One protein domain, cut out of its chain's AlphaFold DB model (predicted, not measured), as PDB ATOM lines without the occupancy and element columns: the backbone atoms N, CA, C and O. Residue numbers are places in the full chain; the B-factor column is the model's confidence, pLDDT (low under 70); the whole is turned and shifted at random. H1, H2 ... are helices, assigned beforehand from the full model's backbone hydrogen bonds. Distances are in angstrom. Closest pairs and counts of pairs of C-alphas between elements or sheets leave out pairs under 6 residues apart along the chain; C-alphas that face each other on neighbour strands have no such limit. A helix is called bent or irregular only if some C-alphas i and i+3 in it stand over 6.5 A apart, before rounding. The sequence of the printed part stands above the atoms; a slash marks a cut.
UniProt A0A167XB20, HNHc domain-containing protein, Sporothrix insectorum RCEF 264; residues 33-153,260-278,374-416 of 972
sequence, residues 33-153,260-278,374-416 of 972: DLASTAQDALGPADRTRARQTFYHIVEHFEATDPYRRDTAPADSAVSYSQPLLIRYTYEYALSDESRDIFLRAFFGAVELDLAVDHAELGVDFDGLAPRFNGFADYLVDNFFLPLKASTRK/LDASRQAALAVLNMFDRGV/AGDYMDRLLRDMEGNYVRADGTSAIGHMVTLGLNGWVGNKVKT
ATOM      1  N   ASP A  33      16.250  18.098  20.989       39.84
ATOM      2  CA  ASP A  33      15.108  17.197  20.717       39.84
ATOM      3  C   ASP A  33      15.549  15.912  19.974       39.84
ATOM      4  O   ASP A  33      15.195  15.619  18.830       39.84
ATOM      5  N   LEU A  34      16.386  15.127  20.655       45.91
ATOM      6  CA  LEU A  34      16.966  13.864  20.192       45.91
ATOM      7  C   LEU A  34      15.955  12.699  20.217       45.91
ATOM      8  O   LEU A  34      16.310  11.566  19.889       45.91
ATOM      9  N   ALA A  35      14.697  12.949  20.600       37.94
ATOM     10  CA  ALA A  35      13.655  11.928  20.691       37.94
ATOM     11  C   ALA A  35      13.256  11.361  19.315       37.94
ATOM     12  O   ALA A  35      12.885  10.189  19.202       37.94
ATOM     13  N   SER A  36      13.355  12.169  18.253       41.59
ATOM     14  CA  SER A  36      12.904  11.806  16.905       41.59
ATOM     15  C   SER A  36      13.930  10.961  16.132       41.59
ATOM     16  O   SER A  36      14.486  11.361  15.110       41.59
ATOM     17  N   THR A  37      14.152   9.722  16.582       45.44
ATOM     18  CA  THR A  37      15.015   8.723  15.906       45.44
ATOM     19  C   THR A  37      14.444   8.183  14.577       45.44
ATOM     20  O   THR A  37      15.024   7.279  13.962       45.44
ATOM     21  N   ALA A  38      13.341   8.769  14.100       43.38
ATOM     22  CA  ALA A  38      12.611   8.438  12.876       43.38
ATOM     23  C   ALA A  38      12.951   9.348  11.671       43.38
ATOM     24  O   ALA A  38      12.175   9.420  10.723       43.38
ATOM     25  N   GLN A  39      14.093  10.046  11.689       58.22
ATOM     26  CA  GLN A  39      14.566  10.831  10.542       58.22
ATOM     27  C   GLN A  39      15.233   9.952   9.463       58.22
ATOM     28  O   GLN A  39      15.936   8.980   9.773       58.22
ATOM     29  N   ASP A  40      15.025  10.324   8.197       62.19
ATOM     30  CA  ASP A  40      15.617   9.679   7.018       62.19
ATOM     31  C   ASP A  40      17.135   9.898   6.928       62.19
ATOM     32  O   ASP A  40      17.665  10.906   7.404       62.19
ATOM     33  N   ALA A  41      17.848   8.952   6.307       74.00
ATOM     34  CA  ALA A  41      19.297   9.034   6.093       74.00
ATOM     35  C   ALA A  41      19.683  10.251   5.230       74.00
ATOM     36  O   ALA A  41      18.943  10.638   4.327       74.00
ATOM     37  N   LEU A  42      20.855  10.843   5.486       81.88
ATOM     38  CA  LEU A  42      21.333  11.991   4.713       81.88
ATOM     39  C   LEU A  42      21.583  11.599   3.252       81.88
ATOM     40  O   LEU A  42      22.084  10.505   2.954       81.88
ATOM     41  N   GLY A  43      21.286  12.525   2.338       84.00
ATOM     42  CA  GLY A  43      21.656  12.392   0.934       84.00
ATOM     43  C   GLY A  43      23.179  12.244   0.795       84.00
ATOM     44  O   GLY A  43      23.918  12.888   1.543       84.00
ATOM     45  N   PRO A  44      23.703  11.438  -0.152       85.75
ATOM     46  CA  PRO A  44      25.150  11.228  -0.283       85.75
ATOM     47  C   PRO A  44      25.956  12.524  -0.475       85.75
ATOM     48  O   PRO A  44      27.081  12.632   0.017       85.75
ATOM     49  N   ALA A  45      25.373  13.525  -1.143       84.75
ATOM     50  CA  ALA A  45      25.964  14.853  -1.285       84.75
ATOM     51  C   ALA A  45      26.009  15.615   0.052       84.75
ATOM     52  O   ALA A  45      27.019  16.239   0.366       84.75
ATOM     53  N   ASP A  46      24.945  15.541   0.851       85.19
ATOM     54  CA  ASP A  46      24.807  16.266   2.120       85.19
ATOM     55  C   ASP A  46      25.700  15.652   3.199       85.19
ATOM     56  O   ASP A  46      26.461  16.370   3.841       85.19
ATOM     57  N   ARG A  47      25.735  14.312   3.297       89.06
ATOM     58  CA  ARG A  47      26.716  13.581   4.122       89.06
ATOM     59  C   ARG A  47      28.150  13.976   3.769       89.06
ATOM     60  O   ARG A  47      28.990  14.088   4.659       89.06
ATOM     61  N   THR A  48      28.443  14.194   2.485       89.25
ATOM     62  CA  THR A  48      29.789  14.572   2.029       89.25
ATOM     63  C   THR A  48      30.153  15.998   2.456       89.25
ATOM     64  O   THR A  48      31.187  16.156   3.107       89.25
ATOM     65  N   ARG A  49      29.287  16.999   2.208       87.56
ATOM     66  CA  ARG A  49      29.509  18.397   2.643       87.56
ATOM     67  C   ARG A  49      29.582  18.528   4.166       87.56
ATOM     68  O   ARG A  49      30.529  19.113   4.691       87.56
ATOM     69  N   ALA A  50      28.642  17.906   4.882       89.56
ATOM     70  CA  ALA A  50      28.605  17.899   6.344       89.56
ATOM     71  C   ALA A  50      29.880  17.283   6.942       89.56
ATOM     72  O   ALA A  50      30.451  17.836   7.878       89.56
ATOM     73  N   ARG A  51      30.388  16.185   6.362       91.88
ATOM     74  CA  ARG A  51      31.660  15.567   6.769       91.88
ATOM     75  C   ARG A  51      32.874  16.458   6.483       91.88
ATOM     76  O   ARG A  51      33.784  16.497   7.303       91.88
ATOM     77  N   GLN A  52      32.913  17.152   5.345       90.38
ATOM     78  CA  GLN A  52      34.006  18.083   5.019       90.38
ATOM     79  C   GLN A  52      34.029  19.271   5.989       90.38
ATOM     80  O   GLN A  52      35.072  19.566   6.566       90.38
ATOM     81  N   THR A  53      32.869  19.882   6.238       89.69
ATOM     82  CA  THR A  53      32.718  20.977   7.209       89.69
ATOM     83  C   THR A  53      33.039  20.511   8.636       89.69
ATOM     84  O   THR A  53      33.750  21.206   9.358       89.69
ATOM     85  N   PHE A  54      32.607  19.308   9.032       93.56
ATOM     86  CA  PHE A  54      32.951  18.705  10.326       93.56
ATOM     87  C   PHE A  54      34.466  18.564  10.522       93.56
ATOM     88  O   PHE A  54      34.990  19.051  11.523       93.56
ATOM     89  N   TYR A  55      35.182  17.954   9.568       94.31
ATOM     90  CA  TYR A  55      36.639  17.835   9.675       94.31
ATOM     91  C   TYR A  55      37.330  19.199   9.662       94.31
ATOM     92  O   TYR A  55      38.240  19.398  10.456       94.31
ATOM     93  N   HIS A  56      36.867  20.166   8.863       90.69
ATOM     94  CA  HIS A  56      37.430  21.520   8.868       90.69
ATOM     95  C   HIS A  56      37.331  22.200  10.249       90.69
ATOM     96  O   HIS A  56      38.294  22.816  10.706       90.69
ATOM     97  N   ILE A  57      36.198  22.034  10.942       91.31
ATOM     98  CA  ILE A  57      35.994  22.539  12.309       91.31
ATOM     99  C   ILE A  57      36.880  21.794  13.319       91.31
ATOM    100  O   ILE A  57      37.559  22.419  14.132       91.31
ATOM    101  N   VAL A  58      36.904  20.462  13.257       92.88
ATOM    102  CA  VAL A  58      37.705  19.623  14.163       92.88
ATOM    103  C   VAL A  58      39.203  19.888  14.003       92.88
ATOM    104  O   VAL A  58      39.896  20.048  15.004       92.88
ATOM    105  N   GLU A  59      39.710  19.995  12.775       92.00
ATOM    106  CA  GLU A  59      41.129  20.242  12.488       92.00
ATOM    107  C   GLU A  59      41.583  21.635  12.954       92.00
ATOM    108  O   GLU A  59      42.716  21.782  13.415       92.00
ATOM    109  N   HIS A  60      40.699  22.642  12.929       90.62
ATOM    110  CA  HIS A  60      40.971  23.950  13.534       90.62
ATOM    111  C   HIS A  60      41.169  23.843  15.057       90.62
ATOM    112  O   HIS A  60      42.138  24.381  15.608       90.62
ATOM    113  N   PHE A  61      40.282  23.122  15.750       90.50
ATOM    114  CA  PHE A  61      40.397  22.938  17.197       90.50
ATOM    115  C   PHE A  61      41.552  21.995  17.587       90.50
ATOM    116  O   PHE A  61      42.253  22.276  18.553       90.50
ATOM    117  N   GLU A  62      41.873  20.964  16.796       89.56
ATOM    118  CA  GLU A  62      43.097  20.156  16.970       89.56
ATOM    119  C   GLU A  62      44.399  20.958  16.803       89.56
ATOM    120  O   GLU A  62      45.410  20.633  17.429       89.56
ATOM    121  N   ALA A  63      44.412  21.968  15.925       86.94
ATOM    122  CA  ALA A  63      45.583  22.816  15.696       86.94
ATOM    123  C   ALA A  63      45.808  23.836  16.828       86.94
ATOM    124  O   ALA A  63      46.930  24.311  17.028       86.94
ATOM    125  N   THR A  64      44.753  24.167  17.577       82.88
ATOM    126  CA  THR A  64      44.795  25.092  18.718       82.88
ATOM    127  C   THR A  64      44.884  24.382  20.077       82.88
ATOM    128  O   THR A  64      45.309  25.015  21.047       82.88
ATOM    129  N   ASP A  65      44.588  23.078  20.137       80.44
ATOM    130  CA  ASP A  65      44.544  22.247  21.347       80.44
ATOM    131  C   ASP A  65      45.849  22.297  22.189       80.44
ATOM    132  O   ASP A  65      46.920  21.888  21.714       80.44
ATOM    133  N   PRO A  66      45.800  22.746  23.462       67.75
ATOM    134  CA  PRO A  66      46.958  22.722  24.354       67.75
ATOM    135  C   PRO A  66      47.445  21.305  24.701       67.75
ATOM    136  O   PRO A  66      48.622  21.153  25.027       67.75
ATOM    137  N   TYR A  67      46.598  20.272  24.599       66.06
ATOM    138  CA  TYR A  67      46.959  18.869  24.853       66.06
ATOM    139  C   TYR A  67      48.020  18.349  23.869       66.06
ATOM    140  O   TYR A  67      48.790  17.449  24.198       66.06
ATOM    141  N   ARG A  68      48.108  18.939  22.666       60.31
ATOM    142  CA  ARG A  68      49.003  18.489  21.586       60.31
ATOM    143  C   ARG A  68      50.376  19.179  21.563       60.31
ATOM    144  O   ARG A  68      51.182  18.894  20.680       60.31
ATOM    145  N   ARG A  69      50.668  20.106  22.484       50.72
ATOM    146  CA  ARG A  69      51.956  20.826  22.505       50.72
ATOM    147  C   ARG A  69      52.995  20.105  23.364       50.72
ATOM    148  O   ARG A  69      52.851  20.051  24.580       50.72
ATOM    149  N   ASP A  70      54.130  19.741  22.760       45.53
ATOM    150  CA  ASP A  70      55.353  19.272  23.452       45.53
ATOM    151  C   ASP A  70      55.956  20.301  24.446       45.53
ATOM    152  O   ASP A  70      56.963  20.042  25.103       45.53
ATOM    153  N   THR A  71      55.358  21.492  24.547       43.50
ATOM    154  CA  THR A  71      55.732  22.604  25.436       43.50
ATOM    155  C   THR A  71      54.638  22.968  26.449       43.50
ATOM    156  O   THR A  71      54.696  24.039  27.056       43.50
ATOM    157  N   ALA A  72      53.621  22.121  26.628       40.22
ATOM    158  CA  ALA A  72      52.521  22.392  27.548       40.22
ATOM    159  C   ALA A  72      52.979  22.419  29.033       40.22
ATOM    160  O   ALA A  72      53.816  21.603  29.427       40.22
ATOM    161  N   PRO A  73      52.434  23.325  29.876       45.25
ATOM    162  CA  PRO A  73      52.670  23.320  31.325       45.25
ATOM    163  C   PRO A  73      52.198  22.023  31.992       45.25
ATOM    164  O   PRO A  73      51.345  21.322  31.454       45.25
ATOM    165  N   ALA A  74      52.690  21.743  33.205       46.75
ATOM    166  CA  ALA A  74      52.353  20.527  33.955       46.75
ATOM    167  C   ALA A  74      50.836  20.317  34.165       46.75
ATOM    168  O   ALA A  74      50.384  19.177  34.278       46.75
ATOM    169  N   ASP A  75      50.051  21.396  34.153       42.16
ATOM    170  CA  ASP A  75      48.594  21.375  34.308       42.16
ATOM    171  C   ASP A  75      47.860  20.721  33.120       42.16
ATOM    172  O   ASP A  75      46.756  20.202  33.290       42.16
ATOM    173  N   SER A  76      48.458  20.666  31.919       46.56
ATOM    174  CA  SER A  76      47.819  20.020  30.756       46.56
ATOM    175  C   SER A  76      47.634  18.513  30.951       46.56
ATOM    176  O   SER A  76      46.650  17.942  30.477       46.56
ATOM    177  N   ALA A  77      48.519  17.879  31.731       49.06
ATOM    178  CA  ALA A  77      48.452  16.463  32.089       49.06
ATOM    179  C   ALA A  77      47.238  16.110  32.975       49.06
ATOM    180  O   ALA A  77      46.970  14.931  33.221       49.06
ATOM    181  N   VAL A  78      46.491  17.111  33.459       59.31
ATOM    182  CA  VAL A  78      45.246  16.913  34.212       59.31
ATOM    183  C   VAL A  78      44.059  16.641  33.283       59.31
ATOM    184  O   VAL A  78      43.193  15.850  33.660       59.31
ATOM    185  N   SER A  79      44.028  17.212  32.072       74.19
ATOM    186  CA  SER A  79      42.851  17.228  31.181       74.19
ATOM    187  C   SER A  79      42.857  16.125  30.098       74.19
ATOM    188  O   SER A  79      43.614  15.151  30.183       74.19
ATOM    189  N   TYR A  80      41.980  16.269  29.101       88.19
ATOM    190  CA  TYR A  80      41.829  15.447  27.896       88.19
ATOM    191  C   TYR A  80      41.626  16.331  26.650       88.19
ATOM    192  O   TYR A  80      41.298  17.511  26.772       88.19
ATOM    193  N   SER A  81      41.787  15.766  25.451       91.94
ATOM    194  CA  SER A  81      41.536  16.475  24.188       91.94
ATOM    195  C   SER A  81      40.051  16.420  23.804       91.94
ATOM    196  O   SER A  81      39.553  15.401  23.315       91.94
ATOM    197  N   GLN A  82      39.344  17.538  23.992       92.31
ATOM    198  CA  GLN A  82      37.975  17.737  23.497       92.31
ATOM    199  C   GLN A  82      37.830  17.530  21.967       92.31
ATOM    200  O   GLN A  82      36.919  16.793  21.577       92.31
ATOM    201  N   PRO A  83      38.692  18.083  21.078       94.31
ATOM    202  CA  PRO A  83      38.524  17.882  19.637       94.31
ATOM    203  C   PRO A  83      38.742  16.427  19.208       94.31
ATOM    204  O   PRO A  83      37.954  15.917  18.410       94.31
ATOM    205  N   LEU A  84      39.725  15.714  19.779       95.00
ATOM    206  CA  LEU A  84      39.911  14.286  19.494       95.00
ATOM    207  C   LEU A  84      38.760  13.427  20.044       95.00
ATOM    208  O   LEU A  84      38.392  12.441  19.409       95.00
ATOM    209  N   LEU A  85      38.142  13.792  21.176       95.69
ATOM    210  CA  LEU A  85      36.946  13.099  21.676       95.69
ATOM    211  C   LEU A  85      35.789  13.196  20.666       95.69
ATOM    212  O   LEU A  85      35.197  12.177  20.300       95.69
ATOM    213  N   ILE A  86      35.499  14.407  20.183       96.12
ATOM    214  CA  ILE A  86      34.471  14.670  19.164       96.12
ATOM    215  C   ILE A  86      34.801  13.919  17.866       96.12
ATOM    216  O   ILE A  86      33.952  13.201  17.332       96.12
ATOM    217  N   ARG A  87      36.051  14.013  17.395       96.75
ATOM    218  CA  ARG A  87      36.545  13.327  16.195       96.75
ATOM    219  C   ARG A  87      36.354  11.820  16.257       96.75
ATOM    220  O   ARG A  87      35.749  11.238  15.359       96.75
ATOM    221  N   TYR A  88      36.864  11.176  17.303       97.38
ATOM    222  CA  TYR A  88      36.823   9.724  17.394       97.38
ATOM    223  C   TYR A  88      35.406   9.208  17.654       97.38
ATOM    224  O   TYR A  88      35.084   8.114  17.195       97.38
ATOM    225  N   THR A  89      34.528  10.001  18.277       96.00
ATOM    226  CA  THR A  89      33.094   9.672  18.371       96.00
ATOM    227  C   THR A  89      32.449   9.556  16.979       96.00
ATOM    228  O   THR A  89      31.653   8.647  16.759       96.00
ATOM    229  N   TYR A  90      32.857  10.385  16.009       96.69
ATOM    230  CA  TYR A  90      32.454  10.250  14.602       96.69
ATOM    231  C   TYR A  90      33.165   9.101  13.864       96.69
ATOM    232  O   TYR A  90      32.519   8.290  13.196       96.69
ATOM    233  N   GLU A  91      34.498   9.016  13.960       96.38
ATOM    234  CA  GLU A  91      35.293   8.038  13.200       96.38
ATOM    235  C   GLU A  91      34.984   6.583  13.607       96.38
ATOM    236  O   GLU A  91      34.901   5.709  12.739       96.38
ATOM    237  N   TYR A  92      34.749   6.324  14.900       96.38
ATOM    238  CA  TYR A  92      34.440   4.990  15.433       96.38
ATOM    239  C   TYR A  92      32.942   4.638  15.460       96.38
ATOM    240  O   TYR A  92      32.591   3.538  15.898       96.38
ATOM    241  N   ALA A  93      32.055   5.500  14.949       95.06
ATOM    242  CA  ALA A  93      30.676   5.115  14.653       95.06
ATOM    243  C   ALA A  93      30.651   3.960  13.629       95.06
ATOM    244  O   ALA A  93      31.400   3.974  12.647       95.06
ATOM    245  N   LEU A  94      29.816   2.942  13.856       94.25
ATOM    246  CA  LEU A  94      29.895   1.660  13.144       94.25
ATOM    247  C   LEU A  94      29.212   1.664  11.769       94.25
ATOM    248  O   LEU A  94      29.591   0.870  10.907       94.25
ATOM    249  N   SER A  95      28.239   2.550  11.540       92.62
ATOM    250  CA  SER A  95      27.502   2.664  10.274       92.62
ATOM    251  C   SER A  95      27.337   4.117   9.820       92.62
ATOM    252  O   SER A  95      27.483   5.052  10.612       92.62
ATOM    253  N   ASP A  96      27.016   4.317   8.540       91.06
ATOM    254  CA  ASP A  96      26.778   5.655   7.985       91.06
ATOM    255  C   ASP A  96      25.496   6.297   8.543       91.06
ATOM    256  O   ASP A  96      25.449   7.511   8.708       91.06
ATOM    257  N   GLU A  97      24.488   5.512   8.931       90.88
ATOM    258  CA  GLU A  97      23.292   6.021   9.612       90.88
ATOM    259  C   GLU A  97      23.625   6.556  11.012       90.88
ATOM    260  O   GLU A  97      23.086   7.582  11.424       90.88
ATOM    261  N   SER A  98      24.533   5.896  11.736       91.56
ATOM    262  CA  SER A  98      25.030   6.374  13.032       91.56
ATOM    263  C   SER A  98      25.927   7.607  12.887       91.56
ATOM    264  O   SER A  98      25.780   8.556  13.659       91.56
ATOM    265  N   ARG A  99      26.759   7.672  11.837       93.50
ATOM    266  CA  ARG A  99      27.495   8.893  11.455       93.50
ATOM    267  C   ARG A  99      26.563  10.051  11.108       93.50
ATOM    268  O   ARG A  99      26.824  11.174  11.523       93.50
ATOM    269  N   ASP A 100      25.464   9.795  10.403       92.00
ATOM    270  CA  ASP A 100      24.448  10.809  10.114       92.00
ATOM    271  C   ASP A 100      23.765  11.307  11.398       92.00
ATOM    272  O   ASP A 100      23.492  12.501  11.530       92.00
ATOM    273  N   ILE A 101      23.452  10.411  12.346       90.88
ATOM    274  CA  ILE A 101      22.878  10.779  13.656       90.88
ATOM    275  C   ILE A 101      23.859  11.670  14.426       90.88
ATOM    276  O   ILE A 101      23.461  12.738  14.890       90.88
ATOM    277  N   PHE A 102      25.139  11.286  14.489       93.75
ATOM    278  CA  PHE A 102      26.189  12.114  15.080       93.75
ATOM    279  C   PHE A 102      26.288  13.487  14.400       93.75
ATOM    280  O   PHE A 102      26.295  14.501  15.090       93.75
ATOM    281  N   LEU A 103      26.323  13.545  13.061       92.94
ATOM    282  CA  LEU A 103      26.436  14.810  12.327       92.94
ATOM    283  C   LEU A 103      25.247  15.733  12.623       92.94
ATOM    284  O   LEU A 103      25.468  16.894  12.950       92.94
ATOM    285  N   ARG A 104      24.002  15.238  12.595       90.00
ATOM    286  CA  ARG A 104      22.833  16.067  12.957       90.00
ATOM    287  C   ARG A 104      22.917  16.586  14.398       90.00
ATOM    288  O   ARG A 104      22.616  17.754  14.625       90.00
ATOM    289  N   ALA A 105      23.356  15.755  15.346       90.06
ATOM    290  CA  ALA A 105      23.525  16.162  16.741       90.06
ATOM    291  C   ALA A 105      24.638  17.213  16.918       90.06
ATOM    292  O   ALA A 105      24.423  18.209  17.602       90.06
ATOM    293  N   PHE A 106      25.789  17.029  16.264       92.88
ATOM    294  CA  PHE A 106      26.903  17.979  16.277       92.88
ATOM    295  C   PHE A 106      26.498  19.328  15.670       92.88
ATOM    296  O   PHE A 106      26.595  20.349  16.343       92.88
ATOM    297  N   PHE A 107      25.995  19.335  14.428       90.25
ATOM    298  CA  PHE A 107      25.600  20.561  13.723       90.25
ATOM    299  C   PHE A 107      24.491  21.321  14.468       90.25
ATOM    300  O   PHE A 107      24.582  22.539  14.614       90.25
ATOM    301  N   GLY A 108      23.510  20.606  15.036       87.06
ATOM    302  CA  GLY A 108      22.489  21.196  15.905       87.06
ATOM    303  C   GLY A 108      23.063  21.808  17.190       87.06
ATOM    304  O   GLY A 108      22.720  22.937  17.527       87.06
ATOM    305  N   ALA A 109      23.971  21.109  17.879       86.31
ATOM    306  CA  ALA A 109      24.599  21.599  19.109       86.31
ATOM    307  C   ALA A 109      25.519  22.814  18.887       86.31
ATOM    308  O   ALA A 109      25.650  23.648  19.782       86.31
ATOM    309  N   VAL A 110      26.138  22.936  17.706       87.44
ATOM    310  CA  VAL A 110      26.972  24.096  17.343       87.44
ATOM    311  C   VAL A 110      26.220  25.200  16.583       87.44
ATOM    312  O   VAL A 110      26.842  26.181  16.185       87.44
ATOM    313  N   GLU A 111      24.894  25.082  16.436       85.44
ATOM    314  CA  GLU A 111      24.005  26.039  15.749       85.44
ATOM    315  C   GLU A 111      24.374  26.315  14.269       85.44
ATOM    316  O   GLU A 111      24.146  27.410  13.752       85.44
ATOM    317  N   LEU A 112      24.911  25.315  13.558       84.62
ATOM    318  CA  LEU A 112      25.221  25.396  12.123       84.62
ATOM    319  C   LEU A 112      24.221  24.583  11.285       84.62
ATOM    320  O   LEU A 112      23.938  23.425  11.586       84.62
ATOM    321  N   ASP A 113      23.727  25.158  10.186       79.69
ATOM    322  CA  ASP A 113      22.859  24.441   9.242       79.69
ATOM    323  C   ASP A 113      23.657  23.389   8.455       79.69
ATOM    324  O   ASP A 113      24.558  23.726   7.687       79.69
ATOM    325  N   LEU A 114      23.298  22.114   8.618       78.75
ATOM    326  CA  LEU A 114      23.925  20.970   7.952       78.75
ATOM    327  C   LEU A 114      23.735  20.971   6.419       78.75
ATOM    328  O   LEU A 114      24.497  20.316   5.708       78.75
ATOM    329  N   ALA A 115      22.741  21.694   5.888       70.75
ATOM    330  CA  ALA A 115      22.519  21.807   4.446       70.75
ATOM    331  C   ALA A 115      23.502  22.770   3.750       70.75
ATOM    332  O   ALA A 115      23.773  22.602   2.553       70.75
ATOM    333  N   VAL A 116      24.028  23.754   4.485       74.25
ATOM    334  CA  VAL A 116      24.852  24.868   3.985       74.25
ATOM    335  C   VAL A 116      26.337  24.496   3.949       74.25
ATOM    336  O   VAL A 116      26.838  23.797   4.827       74.25
ATOM    337  N   ASP A 117      27.059  24.976   2.931       70.19
ATOM    338  CA  ASP A 117      28.507  24.783   2.830       70.19
ATOM    339  C   ASP A 117      29.272  25.909   3.547       70.19
ATOM    340  O   ASP A 117      29.587  26.962   2.986       70.19
ATOM    341  N   HIS A 118      29.540  25.699   4.837       68.00
ATOM    342  CA  HIS A 118      30.256  26.674   5.667       68.00
ATOM    343  C   HIS A 118      31.760  26.734   5.364       68.00
ATOM    344  O   HIS A 118      32.419  27.687   5.779       68.00
ATOM    345  N   ALA A 119      32.311  25.764   4.622       62.09
ATOM    346  CA  ALA A 119      33.714  25.786   4.214       62.09
ATOM    347  C   ALA A 119      33.987  26.850   3.133       62.09
ATOM    348  O   ALA A 119      35.086  27.402   3.094       62.09
ATOM    349  N   GLU A 120      32.994  27.188   2.300       58.38
ATOM    350  CA  GLU A 120      33.088  28.303   1.340       58.38
ATOM    351  C   GLU A 120      32.688  29.661   1.948       58.38
ATOM    352  O   GLU A 120      33.219  30.695   1.539       58.38
ATOM    353  N   LEU A 121      31.773  29.680   2.925       61.81
ATOM    354  CA  LEU A 121      31.275  30.916   3.552       61.81
ATOM    355  C   LEU A 121      32.184  31.473   4.661       61.81
ATOM    356  O   LEU A 121      32.152  32.676   4.921       61.81
ATOM    357  N   GLY A 122      33.002  30.620   5.285       66.81
ATOM    358  CA  GLY A 122      33.882  30.974   6.397       66.81
ATOM    359  C   GLY A 122      33.203  30.818   7.762       66.81
ATOM    360  O   GLY A 122      32.133  31.365   8.017       66.81
ATOM    361  N   VAL A 123      33.853  30.073   8.659       78.12
ATOM    362  CA  VAL A 123      33.360  29.781  10.012       78.12
ATOM    363  C   VAL A 123      33.938  30.779  11.022       78.12
ATOM    364  O   VAL A 123      35.151  30.974  11.084       78.12
ATOM    365  N   ASP A 124      33.080  31.372  11.856       83.38
ATOM    366  CA  ASP A 124      33.493  32.122  13.051       83.38
ATOM    367  C   ASP A 124      33.897  31.144  14.166       83.38
ATOM    368  O   ASP A 124      33.076  30.725  14.983       83.38
ATOM    369  N   PHE A 125      35.168  30.735  14.176       85.56
ATOM    370  CA  PHE A 125      35.689  29.775  15.152       85.56
ATOM    371  C   PHE A 125      35.665  30.302  16.598       85.56
ATOM    372  O   PHE A 125      35.421  29.515  17.513       85.56
ATOM    373  N   ASP A 126      35.843  31.612  16.812       83.06
ATOM    374  CA  ASP A 126      35.789  32.229  18.145       83.06
ATOM    375  C   ASP A 126      34.356  32.186  18.711       83.06
ATOM    376  O   ASP A 126      34.147  31.833  19.875       83.06
ATOM    377  N   GLY A 127      33.349  32.466  17.874       82.56
ATOM    378  CA  GLY A 127      31.930  32.305  18.208       82.56
ATOM    379  C   GLY A 127      31.469  30.843  18.326       82.56
ATOM    380  O   GLY A 127      30.485  30.555  19.020       82.56
ATOM    381  N   LEU A 128      32.171  29.904  17.682       88.25
ATOM    382  CA  LEU A 128      31.855  28.472  17.695       88.25
ATOM    383  C   LEU A 128      32.435  27.735  18.913       88.25
ATOM    384  O   LEU A 128      31.789  26.825  19.440       88.25
ATOM    385  N   ALA A 129      33.623  28.131  19.384       86.88
ATOM    386  CA  ALA A 129      34.382  27.424  20.420       86.88
ATOM    387  C   ALA A 129      33.582  27.089  21.703       86.88
ATOM    388  O   ALA A 129      33.666  25.948  22.161       86.88
ATOM    389  N   PRO A 130      32.741  27.985  22.271       87.94
ATOM    390  CA  PRO A 130      31.959  27.656  23.466       87.94
ATOM    391  C   PRO A 130      30.951  26.520  23.242       87.94
ATOM    392  O   PRO A 130      30.698  25.736  24.156       87.94
ATOM    393  N   ARG A 131      30.389  26.410  22.029       88.81
ATOM    394  CA  ARG A 131      29.431  25.355  21.666       88.81
ATOM    395  C   ARG A 131      30.135  24.041  21.343       88.81
ATOM    396  O   ARG A 131      29.685  22.988  21.782       88.81
ATOM    397  N   PHE A 132      31.262  24.109  20.632       91.06
ATOM    398  CA  PHE A 132      32.103  22.948  20.336       91.06
ATOM    399  C   PHE A 132      32.575  22.263  21.629       91.06
ATOM    400  O   PHE A 132      32.365  21.064  21.808       91.06
ATOM    401  N   ASN A 133      33.109  23.038  22.577       88.19
ATOM    402  CA  ASN A 133      33.546  22.524  23.876       88.19
ATOM    403  C   ASN A 133      32.354  21.991  24.694       88.19
ATOM    404  O   ASN A 133      32.419  20.884  25.225       88.19
ATOM    405  N   GLY A 134      31.225  22.712  24.707       86.44
ATOM    406  CA  GLY A 134      29.993  22.267  25.368       86.44
ATOM    407  C   GLY A 134      29.430  20.944  24.828       86.44
ATOM    408  O   GLY A 134      28.855  20.172  25.593       86.44
ATOM    409  N   PHE A 135      29.633  20.633  23.543       91.69
ATOM    410  CA  PHE A 135      29.274  19.333  22.968       91.69
ATOM    411  C   PHE A 135      30.218  18.206  23.426       91.69
ATOM    412  O   PHE A 135      29.749  17.105  23.718       91.69
ATOM    413  N   ALA A 136      31.524  18.469  23.566       92.12
ATOM    414  CA  ALA A 136      32.458  17.504  24.157       92.12
ATOM    415  C   ALA A 136      32.104  17.205  25.623       92.12
ATOM    416  O   ALA A 136      32.013  16.038  26.012       92.12
ATOM    417  N   ASP A 137      31.829  18.244  26.413       87.94
ATOM    418  CA  ASP A 137      31.463  18.102  27.824       87.94
ATOM    419  C   ASP A 137      30.108  17.387  27.987       87.94
ATOM    420  O   ASP A 137      29.984  16.496  28.828       87.94
ATOM    421  N   TYR A 138      29.126  17.662  27.115       88.56
ATOM    422  CA  TYR A 138      27.861  16.917  27.056       88.56
ATOM    423  C   TYR A 138      28.078  15.409  26.843       88.56
ATOM    424  O   TYR A 138      27.470  14.604  27.553       88.56
ATOM    425  N   LEU A 139      28.956  15.016  25.907       90.88
ATOM    426  CA  LEU A 139      29.288  13.609  25.647       90.88
ATOM    427  C   LEU A 139      29.987  12.941  26.843       90.88
ATOM    428  O   LEU A 139      29.732  11.767  27.129       90.88
ATOM    429  N   VAL A 140      30.853  13.665  27.559       89.31
ATOM    430  CA  VAL A 140      31.485  13.153  28.784       89.31
ATOM    431  C   VAL A 140      30.443  12.952  29.882       89.31
ATOM    432  O   VAL A 140      30.296  11.829  30.366       89.31
ATOM    433  N   ASP A 141      29.696  13.995  30.243       82.44
ATOM    434  CA  ASP A 141      28.832  13.992  31.430       82.44
ATOM    435  C   ASP A 141      27.564  13.150  31.288       82.44
ATOM    436  O   ASP A 141      27.092  12.600  32.284       82.44
ATOM    437  N   ASN A 142      27.023  13.001  30.075       83.19
ATOM    438  CA  ASN A 142      25.787  12.243  29.840       83.19
ATOM    439  C   ASN A 142      26.029  10.811  29.349       83.19
ATOM    440  O   ASN A 142      25.096  10.008  29.332       83.19
ATOM    441  N   PHE A 143      27.261  10.467  28.957       87.81
ATOM    442  CA  PHE A 143      27.576   9.129  28.459       87.81
ATOM    443  C   PHE A 143      28.879   8.554  29.022       87.81
ATOM    444  O   PHE A 143      28.822   7.618  29.822       87.81
ATOM    445  N   PHE A 144      30.050   9.069  28.634       90.69
ATOM    446  CA  PHE A 144      31.315   8.366  28.898       90.69
ATOM    447  C   PHE A 144      31.676   8.263  30.391       90.69
ATOM    448  O   PHE A 144      32.101   7.199  30.852       90.69
ATOM    449  N   LEU A 145      31.488   9.337  31.162       85.88
ATOM    450  CA  LEU A 145      31.789   9.369  32.593       85.88
ATOM    451  C   LEU A 145      30.771   8.547  33.417       85.88
ATOM    452  O   LEU A 145      31.217   7.696  34.193       85.88
ATOM    453  N   PRO A 146      29.440   8.670  33.215       80.88
ATOM    454  CA  PRO A 146      28.445   7.739  33.762       80.88
ATOM    455  C   PRO A 146      28.737   6.261  33.471       80.88
ATOM    456  O   PRO A 146      28.649   5.412  34.366       80.88
ATOM    457  N   LEU A 147      29.126   5.949  32.231       85.38
ATOM    458  CA  LEU A 147      29.474   4.605  31.776       85.38
ATOM    459  C   LEU A 147      30.675   4.047  32.554       85.38
ATOM    460  O   LEU A 147      30.582   2.966  33.142       85.38
ATOM    461  N   LYS A 148      31.779   4.803  32.621       83.62
ATOM    462  CA  LYS A 148      33.020   4.381  33.290       83.62
ATOM    463  C   LYS A 148      32.927   4.391  34.825       83.62
ATOM    464  O   LYS A 148      33.567   3.575  35.486       83.62
ATOM    465  N   ALA A 149      32.068   5.231  35.405       76.69
ATOM    466  CA  ALA A 149      31.712   5.170  36.827       76.69
ATOM    467  C   ALA A 149      30.944   3.881  37.192       76.69
ATOM    468  O   ALA A 149      31.013   3.407  38.328       76.69
ATOM    469  N   SER A 150      30.207   3.319  36.228       72.56
ATOM    470  CA  SER A 150      29.272   2.211  36.442       72.56
ATOM    471  C   SER A 150      29.904   0.828  36.313       72.56
ATOM    472  O   SER A 150      29.549  -0.071  37.074       72.56
ATOM    473  N   THR A 151      30.863   0.643  35.404       66.31
ATOM    474  CA  THR A 151      31.563  -0.643  35.218       66.31
ATOM    475  C   THR A 151      32.357  -1.080  36.453       66.31
ATOM    476  O   THR A 151      32.500  -2.275  36.696       66.31
ATOM    477  N   ARG A 152      32.791  -0.133  37.300       57.44
ATOM    478  CA  ARG A 152      33.396  -0.405  38.619       57.44
ATOM    479  C   ARG A 152      32.420  -1.018  39.644       57.44
ATOM    480  O   ARG A 152      32.853  -1.383  40.734       57.44
ATOM    481  N   LYS A 153      31.112  -1.086  39.348       51.00
ATOM    482  CA  LYS A 153      30.040  -1.446  40.302       51.00
ATOM    483  C   LYS A 153      29.048  -2.492  39.778       51.00
ATOM    484  O   LYS A 153      27.973  -2.638  40.356       51.00
ATOM    485  N   LEU A 260      15.976  11.603  35.945       52.66
ATOM    486  CA  LEU A 260      16.722  10.381  35.636       52.66
ATOM    487  C   LEU A 260      16.291   9.748  34.304       52.66
ATOM    488  O   LEU A 260      17.069   8.993  33.721       52.66
ATOM    489  N   ASP A 261      15.096  10.064  33.800       61.97
ATOM    490  CA  ASP A 261      14.655   9.615  32.475       61.97
ATOM    491  C   ASP A 261      15.318  10.455  31.369       61.97
ATOM    492  O   ASP A 261      15.774   9.898  30.374       61.97
ATOM    493  N   ALA A 262      15.526  11.761  31.597       66.69
ATOM    494  CA  ALA A 262      16.308  12.626  30.705       66.69
ATOM    495  C   ALA A 262      17.779  12.174  30.593       66.69
ATOM    496  O   ALA A 262      18.294  12.012  29.486       66.69
ATOM    497  N   SER A 263      18.434  11.865  31.724       67.81
ATOM    498  CA  SER A 263      19.797  11.296  31.730       67.81
ATOM    499  C   SER A 263      19.881   9.967  30.957       67.81
ATOM    500  O   SER A 263      20.823   9.743  30.195       67.81
ATOM    501  N   ARG A 264      18.881   9.085  31.108       73.06
ATOM    502  CA  ARG A 264      18.784   7.824  30.349       73.06
ATOM    503  C   ARG A 264      18.562   8.080  28.856       73.06
ATOM    504  O   ARG A 264      19.197   7.435  28.027       73.06
ATOM    505  N   GLN A 265      17.692   9.022  28.503       77.12
ATOM    506  CA  GLN A 265      17.399   9.388  27.117       77.12
ATOM    507  C   GLN A 265      18.630   9.976  26.412       77.12
ATOM    508  O   GLN A 265      18.900   9.607  25.270       77.12
ATOM    509  N   ALA A 266      19.424  10.803  27.100       79.69
ATOM    510  CA  ALA A 266      20.700  11.310  26.599       79.69
ATOM    511  C   ALA A 266      21.708  10.173  26.340       79.69
ATOM    512  O   ALA A 266      22.234  10.054  25.231       79.69
ATOM    513  N   ALA A 267      21.910   9.269  27.307       82.56
ATOM    514  CA  ALA A 267      22.784   8.105  27.136       82.56
ATOM    515  C   ALA A 267      22.336   7.198  25.968       82.56
ATOM    516  O   ALA A 267      23.163   6.718  25.191       82.56
ATOM    517  N   LEU A 268      21.023   7.005  25.796       82.56
ATOM    518  CA  LEU A 268      20.446   6.257  24.676       82.56
ATOM    519  C   LEU A 268      20.605   6.967  23.323       82.56
ATOM    520  O   LEU A 268      20.842   6.299  22.312       82.56
ATOM    521  N   ALA A 269      20.509   8.295  23.276       83.62
ATOM    522  CA  ALA A 269      20.770   9.062  22.062       83.62
ATOM    523  C   ALA A 269      22.242   8.928  21.632       83.62
ATOM    524  O   ALA A 269      22.512   8.635  20.466       83.62
ATOM    525  N   VAL A 270      23.183   9.032  22.577       89.00
ATOM    526  CA  VAL A 270      24.621   8.857  22.312       89.00
ATOM    527  C   VAL A 270      24.954   7.417  21.889       89.00
ATOM    528  O   VAL A 270      25.718   7.230  20.946       89.00
ATOM    529  N   LEU A 271      24.316   6.382  22.456       88.94
ATOM    530  CA  LEU A 271      24.477   4.999  21.963       88.94
ATOM    531  C   LEU A 271      24.112   4.837  20.476       88.94
ATOM    532  O   LEU A 271      24.783   4.102  19.750       88.94
ATOM    533  N   ASN A 272      23.082   5.543  19.999       88.31
ATOM    534  CA  ASN A 272      22.682   5.507  18.589       88.31
ATOM    535  C   ASN A 272      23.668   6.244  17.657       88.31
ATOM    536  O   ASN A 272      23.688   5.946  16.460       88.31
ATOM    537  N   MET A 273      24.519   7.136  18.184       91.56
ATOM    538  CA  MET A 273      25.646   7.726  17.440       91.56
ATOM    539  C   MET A 273      26.750   6.698  17.148       91.56
ATOM    540  O   MET A 273      27.493   6.878  16.189       91.56
ATOM    541  N   PHE A 274      26.838   5.606  17.918       93.12
ATOM    542  CA  PHE A 274      27.759   4.500  17.633       93.12
ATOM    543  C   PHE A 274      27.130   3.420  16.756       93.12
ATOM    544  O   PHE A 274      27.748   3.008  15.777       93.12
ATOM    545  N   ASP A 275      25.929   2.949  17.103       92.94
ATOM    546  CA  ASP A 275      25.280   1.835  16.404       92.94
ATOM    547  C   ASP A 275      23.742   1.926  16.487       92.94
ATOM    548  O   ASP A 275      23.134   1.698  17.536       92.94
ATOM    549  N   ARG A 276      23.083   2.288  15.377       88.88
ATOM    550  CA  ARG A 276      21.643   2.591  15.357       88.88
ATOM    551  C   ARG A 276      20.808   1.383  15.797       88.88
ATOM    552  O   ARG A 276      20.878   0.290  15.227       88.88
ATOM    553  N   GLY A 277      19.979   1.590  16.815       84.38
ATOM    554  CA  GLY A 277      19.120   0.564  17.403       84.38
ATOM    555  C   GLY A 277      19.830  -0.408  18.353       84.38
ATOM    556  O   GLY A 277      19.169  -1.319  18.849       84.38
ATOM    557  N   VAL A 278      21.125  -0.228  18.664       87.50
ATOM    558  CA  VAL A 278      21.823  -1.065  19.663       87.50
ATOM    559  C   VAL A 278      21.186  -0.961  21.053       87.50
ATOM    560  O   VAL A 278      21.147  -1.942  21.790       87.50
ATOM    561  N   ALA A 374      40.654  10.975  27.349       90.88
ATOM    562  CA  ALA A 374      39.499  11.138  28.230       90.88
ATOM    563  C   ALA A 374      39.330   9.957  29.203       90.88
ATOM    564  O   ALA A 374      38.898  10.141  30.340       90.88
ATOM    565  N   GLY A 375      39.741   8.750  28.800       89.38
ATOM    566  CA  GLY A 375      39.751   7.562  29.651       89.38
ATOM    567  C   GLY A 375      40.597   7.736  30.914       89.38
ATOM    568  O   GLY A 375      40.126   7.376  31.996       89.38
ATOM    569  N   ASP A 376      41.786   8.327  30.788       85.12
ATOM    570  CA  ASP A 376      42.701   8.572  31.909       85.12
ATOM    571  C   ASP A 376      42.224   9.749  32.770       85.12
ATOM    572  O   ASP A 376      42.330   9.702  33.997       85.12
ATOM    573  N   TYR A 377      41.658  10.794  32.149       86.50
ATOM    574  CA  TYR A 377      41.007  11.902  32.860       86.50
ATOM    575  C   TYR A 377      39.891  11.396  33.784       86.50
ATOM    576  O   TYR A 377      39.887  11.702  34.979       86.50
ATOM    577  N   MET A 378      38.998  10.549  33.264       87.12
ATOM    578  CA  MET A 378      37.907   9.966  34.047       87.12
ATOM    579  C   MET A 378      38.414   9.034  35.156       87.12
ATOM    580  O   MET A 378      37.859   9.056  36.252       87.12
ATOM    581  N   ASP A 379      39.482   8.256  34.941       83.69
ATOM    582  CA  ASP A 379      40.054   7.428  36.014       83.69
ATOM    583  C   ASP A 379      40.709   8.257  37.127       83.69
ATOM    584  O   ASP A 379      40.564   7.898  38.300       83.69
ATOM    585  N   ARG A 380      41.372   9.377  36.792       80.06
ATOM    586  CA  ARG A 380      41.870  10.349  37.784       80.06
ATOM    587  C   ARG A 380      40.711  10.929  38.598       80.06
ATOM    588  O   ARG A 380      40.757  10.890  39.825       80.06
ATOM    589  N   LEU A 381      39.659  11.399  37.924       79.38
ATOM    590  CA  LEU A 381      38.469  11.982  38.549       79.38
ATOM    591  C   LEU A 381      37.757  10.989  39.483       79.38
ATOM    592  O   LEU A 381      37.503  11.309  40.644       79.38
ATOM    593  N   LEU A 382      37.494   9.764  39.019       77.88
ATOM    594  CA  LEU A 382      36.820   8.727  39.810       77.88
ATOM    595  C   LEU A 382      37.654   8.263  41.013       77.88
ATOM    596  O   LEU A 382      37.099   8.033  42.084       77.88
ATOM    597  N   ARG A 383      38.983   8.169  40.877       77.12
ATOM    598  CA  ARG A 383      39.876   7.829  41.997       77.12
ATOM    599  C   ARG A 383      39.903   8.932  43.060       77.12
ATOM    600  O   ARG A 383      39.879   8.642  44.254       77.12
ATOM    601  N   ASP A 384      39.943  10.193  42.641       69.25
ATOM    602  CA  ASP A 384      39.979  11.322  43.572       69.25
ATOM    603  C   ASP A 384      38.602  11.512  44.266       69.25
ATOM    604  O   ASP A 384      38.552  11.884  45.442       69.25
ATOM    605  N   MET A 385      37.491  11.116  43.616       65.81
ATOM    606  CA  MET A 385      36.178  10.917  44.262       65.81
ATOM    607  C   MET A 385      36.181   9.791  45.305       65.81
ATOM    608  O   MET A 385      35.649   9.979  46.398       65.81
ATOM    609  N   GLU A 386      36.757   8.626  44.993       65.75
ATOM    610  CA  GLU A 386      36.818   7.476  45.913       65.75
ATOM    611  C   GLU A 386      37.613   7.790  47.191       65.75
ATOM    612  O   GLU A 386      37.250   7.320  48.269       65.75
ATOM    613  N   GLY A 387      38.655   8.622  47.095       55.00
ATOM    614  CA  GLY A 387      39.471   9.036  48.239       55.00
ATOM    615  C   GLY A 387      38.906  10.186  49.087       55.00
ATOM    616  O   GLY A 387      39.462  10.470  50.142       55.00
ATOM    617  N   ASN A 388      37.826  10.857  48.662       55.97
ATOM    618  CA  ASN A 388      37.334  12.125  49.241       55.97
ATOM    619  C   ASN A 388      38.370  13.279  49.252       55.97
ATOM    620  O   ASN A 388      38.243  14.216  50.043       55.97
ATOM    621  N   TYR A 389      39.387  13.241  48.382       50.75
ATOM    622  CA  TYR A 389      40.437  14.263  48.339       50.75
ATOM    623  C   TYR A 389      40.085  15.387  47.358       50.75
ATOM    624  O   TYR A 389      40.177  15.225  46.141       50.75
ATOM    625  N   VAL A 390      39.756  16.562  47.899       56.62
ATOM    626  CA  VAL A 390      39.861  17.824  47.154       56.62
ATOM    627  C   VAL A 390      41.316  18.284  47.221       56.62
ATOM    628  O   VAL A 390      41.877  18.420  48.308       56.62
ATOM    629  N   ARG A 391      41.942  18.496  46.066       53.31
ATOM    630  CA  ARG A 391      43.328  18.956  45.967       53.31
ATOM    631  C   ARG A 391      43.413  20.461  46.213       53.31
ATOM    632  O   ARG A 391      42.630  21.232  45.660       53.31
ATOM    633  N   ALA A 392      44.409  20.880  46.992       44.69
ATOM    634  CA  ALA A 392      44.653  22.290  47.316       44.69
ATOM    635  C   ALA A 392      45.132  23.135  46.114       44.69
ATOM    636  O   ALA A 392      45.123  24.359  46.189       44.69
ATOM    637  N   ASP A 393      45.522  22.492  45.009       49.03
ATOM    638  CA  ASP A 393      45.859  23.130  43.728       49.03
ATOM    639  C   ASP A 393      44.621  23.552  42.901       49.03
ATOM    640  O   ASP A 393      44.760  24.205  41.871       49.03
ATOM    641  N   GLY A 394      43.406  23.187  43.333       48.59
ATOM    642  CA  GLY A 394      42.160  23.479  42.619       48.59
ATOM    643  C   GLY A 394      41.866  22.565  41.420       48.59
ATOM    644  O   GLY A 394      40.838  22.740  40.772       48.59
ATOM    645  N   THR A 395      42.707  21.563  41.135       55.31
ATOM    646  CA  THR A 395      42.559  20.662  39.972       55.31
ATOM    647  C   THR A 395      41.502  19.562  40.154       55.31
ATOM    648  O   THR A 395      41.196  18.829  39.213       55.31
ATOM    649  N   SER A 396      40.898  19.439  41.342       59.19
ATOM    650  CA  SER A 396      39.743  18.558  41.569       59.19
ATOM    651  C   SER A 396      38.495  19.105  40.874       59.19
ATOM    652  O   SER A 396      37.977  20.158  41.245       59.19
ATOM    653  N   ALA A 397      37.954  18.359  39.909       60.34
ATOM    654  CA  ALA A 397      36.823  18.789  39.088       60.34
ATOM    655  C   ALA A 397      35.458  18.621  39.808       60.34
ATOM    656  O   ALA A 397      34.594  17.848  39.389       60.34
ATOM    657  N   ILE A 398      35.276  19.350  40.920       57.97
ATOM    658  CA  ILE A 398      34.163  19.223  41.889       57.97
ATOM    659  C   ILE A 398      32.776  19.243  41.225       57.97
ATOM    660  O   ILE A 398      31.889  18.520  41.675       57.97
ATOM    661  N   GLY A 399      32.588  20.007  40.142       56.94
ATOM    662  CA  GLY A 399      31.330  20.043  39.384       56.94
ATOM    663  C   GLY A 399      30.873  18.653  38.930       56.94
ATOM    664  O   GLY A 399      29.816  18.190  39.351       56.94
ATOM    665  N   HIS A 400      31.709  17.940  38.170       60.19
ATOM    666  CA  HIS A 400      31.410  16.582  37.697       60.19
ATOM    667  C   HIS A 400      31.232  15.588  38.859       60.19
ATOM    668  O   HIS A 400      30.370  14.711  38.800       60.19
ATOM    669  N   MET A 401      31.998  15.752  39.951       61.91
ATOM    670  CA  MET A 401      31.850  14.929  41.161       61.91
ATOM    671  C   MET A 401      30.440  15.073  41.759       61.91
ATOM    672  O   MET A 401      29.823  14.079  42.146       61.91
ATOM    673  N   VAL A 402      29.924  16.307  41.824       57.41
ATOM    674  CA  VAL A 402      28.577  16.619  42.325       57.41
ATOM    675  C   VAL A 402      27.503  16.116  41.358       57.41
ATOM    676  O   VAL A 402      26.583  15.434  41.808       57.41
ATOM    677  N   THR A 403      27.638  16.356  40.049       60.81
ATOM    678  CA  THR A 403      26.692  15.878  39.021       60.81
ATOM    679  C   THR A 403      26.533  14.353  39.051       60.81
ATOM    680  O   THR A 403      25.410  13.851  39.079       60.81
ATOM    681  N   LEU A 404      27.633  13.597  39.152       59.53
ATOM    682  CA  LEU A 404      27.604  12.131  39.279       59.53
ATOM    683  C   LEU A 404      26.872  11.627  40.535       59.53
ATOM    684  O   LEU A 404      26.268  10.550  40.507       59.53
ATOM    685  N   GLY A 405      26.945  12.383  41.636       53.72
ATOM    686  CA  GLY A 405      26.241  12.077  42.882       53.72
ATOM    687  C   GLY A 405      24.753  12.436  42.833       53.72
ATOM    688  O   GLY A 405      23.920  11.656  43.293       53.72
ATOM    689  N   LEU A 406      24.407  13.590  42.249       52.88
ATOM    690  CA  LEU A 406      23.021  14.046  42.084       52.88
ATOM    691  C   LEU A 406      22.241  13.152  41.114       52.88
ATOM    692  O   LEU A 406      21.153  12.686  41.451       52.88
ATOM    693  N   ASN A 407      22.834  12.822  39.965       53.41
ATOM    694  CA  ASN A 407      22.194  12.013  38.923       53.41
ATOM    695  C   ASN A 407      22.231  10.497  39.243       53.41
ATOM    696  O   ASN A 407      21.936   9.665  38.391       53.41
ATOM    697  N   GLY A 408      22.584  10.103  40.475       49.91
ATOM    698  CA  GLY A 408      22.409   8.737  40.990       49.91
ATOM    699  C   GLY A 408      23.369   7.666  40.449       49.91
ATOM    700  O   GLY A 408      23.204   6.483  40.774       49.91
ATOM    701  N   TRP A 409      24.374   8.058  39.659       51.09
ATOM    702  CA  TRP A 409      25.401   7.170  39.097       51.09
ATOM    703  C   TRP A 409      26.429   6.735  40.152       51.09
ATOM    704  O   TRP A 409      26.909   5.600  40.136       51.09
ATOM    705  N   VAL A 410      26.732   7.604  41.124       49.72
ATOM    706  CA  VAL A 410      27.654   7.318  42.232       49.72
ATOM    707  C   VAL A 410      26.935   7.489  43.572       49.72
ATOM    708  O   VAL A 410      26.605   8.594  43.975       49.72
ATOM    709  N   GLY A 411      26.734   6.388  44.304       38.94
ATOM    710  CA  GLY A 411      25.985   6.354  45.574       38.94
ATOM    711  C   GLY A 411      26.592   7.083  46.789       38.94
ATOM    712  O   GLY A 411      26.151   6.825  47.906       38.94
ATOM    713  N   ASN A 412      27.572   7.973  46.603       37.69
ATOM    714  CA  ASN A 412      28.203   8.740  47.680       37.69
ATOM    715  C   ASN A 412      27.785  10.214  47.588       37.69
ATOM    716  O   ASN A 412      27.908  10.832  46.532       37.69
ATOM    717  N   LYS A 413      27.356  10.812  48.707       36.06
ATOM    718  CA  LYS A 413      27.147  12.267  48.782       36.06
ATOM    719  C   LYS A 413      28.499  12.978  48.824       36.06
ATOM    720  O   LYS A 413      29.250  12.782  49.779       36.06
ATOM    721  N   VAL A 414      28.777  13.837  47.844       32.12
ATOM    722  CA  VAL A 414      29.955  14.715  47.870       32.12
ATOM    723  C   VAL A 414      29.865  15.651  49.079       32.12
ATOM    724  O   VAL A 414      28.913  16.419  49.204       32.12
ATOM    725  N   LYS A 415      30.865  15.595  49.963       36.12
ATOM    726  CA  LYS A 415      31.084  16.593  51.017       36.12
ATOM    727  C   LYS A 415      32.247  17.493  50.606       36.12
ATOM    728  O   LYS A 415      33.396  17.064  50.623       36.12
ATOM    729  N   THR A 416      31.964  18.747  50.272       26.89
ATOM    730  CA  THR A 416      32.997  19.767  50.051       26.89
ATOM    731  C   THR A 416      33.630  20.164  51.387       26.89
ATOM    732  O   THR A 416      33.051  20.948  52.139       26.89
TER     733      THR A 416
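Overview. This is residues 33 to 153, 260 to 278 and 374 to 416 of the 972 residues of the protein "HNHc domain-containing protein" of Sporothrix insectorum RCEF 264 (UniProt A0A167XB20). A long, kinked helix, H6, runs through the middle of a cluster of mostly crossed helices; H3, H4 and H7 pack on it, and H1 covers the H3 and H4 hairpin on the side away from H6's centre. H8 and H9 lie near the later part of H6, at the other end of the longest axis from H1, and residues 69 to 74 stick out. The printed part has 183 residues with nine named helices, H1 to H9 in chain order, and no named strand; its class is all helix. It is compact, with a radius of gyration of the C-alphas of 17.7 A and spans of 52 by 41 by 25 A.

Arrangement. H6, residues 125 to 151, has a kink of 27 degrees near residue 140 and is irregular, with C-alphas 142 and 145 7.2 A apart. With its residues 139 to 143 it touches H7, residues 260 to 274, about perpendicular at 76 degrees; the closest C-alphas, of Phe 143 and Ala 267, are 5.1 A apart. With residues 133 to 137 it touches H3, residues 82 to 91, closest at the C-alphas of Gln 82 and Ala 136, 5.6 A. H4, residues 96 to 109, touches H7 at a steep tilt of 52 degrees, opposite ways, closest at the C-alphas of Ser 98 and Met 273, 4.7 A. H3 and H4 form a helical hairpin and only just touch, with 3 pairs of C-alphas within 8 A. H1, residues 44 to 64, touches H3 with residues 55 to 62 alone, at a shallow tilt of 27 degrees, opposite ways; the closest C-alphas, of Glu 62 and Pro 83, are 5.8 A apart. H5, residues 118 to 121, touches H1, closest at the C-alphas of Thr 53 and Ala 119, 5.8 A. H8, residues 374 to 386, only just touches H6, with 3 pairs within 8 A. H9, residues 398 to 406, is close to but not clearly touching H6 and H8. H2, residues 74 to 78, is close to but not clearly touching H8. Every O i to N i+4 pair is within hydrogen-bond range in H1, H3, H4, H8 and H9, against 19 of 23 in H6, 10 of 11 in H7 and 0 of 1 in H2, where 2 of 2 O i to N i+3 pairs are; H5 is too short for an i+4 pair.

Along the chain. H6 spans 36.7 A, from C-alpha 125 at (35.689, 29.775, 15.152) to C-alpha 151. H1 spans 30.6 A from C-alpha 44 at (25.150, 11.228, -0.283), H7 21.9 A, H4 19.6 A and H8 18.3 A. H9 ends at C-alpha 406, (23.021, 14.046, 42.084).

Size, cuts and confidence. The C-alphas farthest apart, of Gly 43 and Ala 392, are 52.7 A apart. Residues 154 to 259 and 279 to 373 are not printed; the C-alpha gaps are 18.4 A and 23.1 A. H8 to H9 is a long link. Mean pLDDT of the printed part is 74.9; 66 residues are under 70, among them 66 to 78 and 384 to 416.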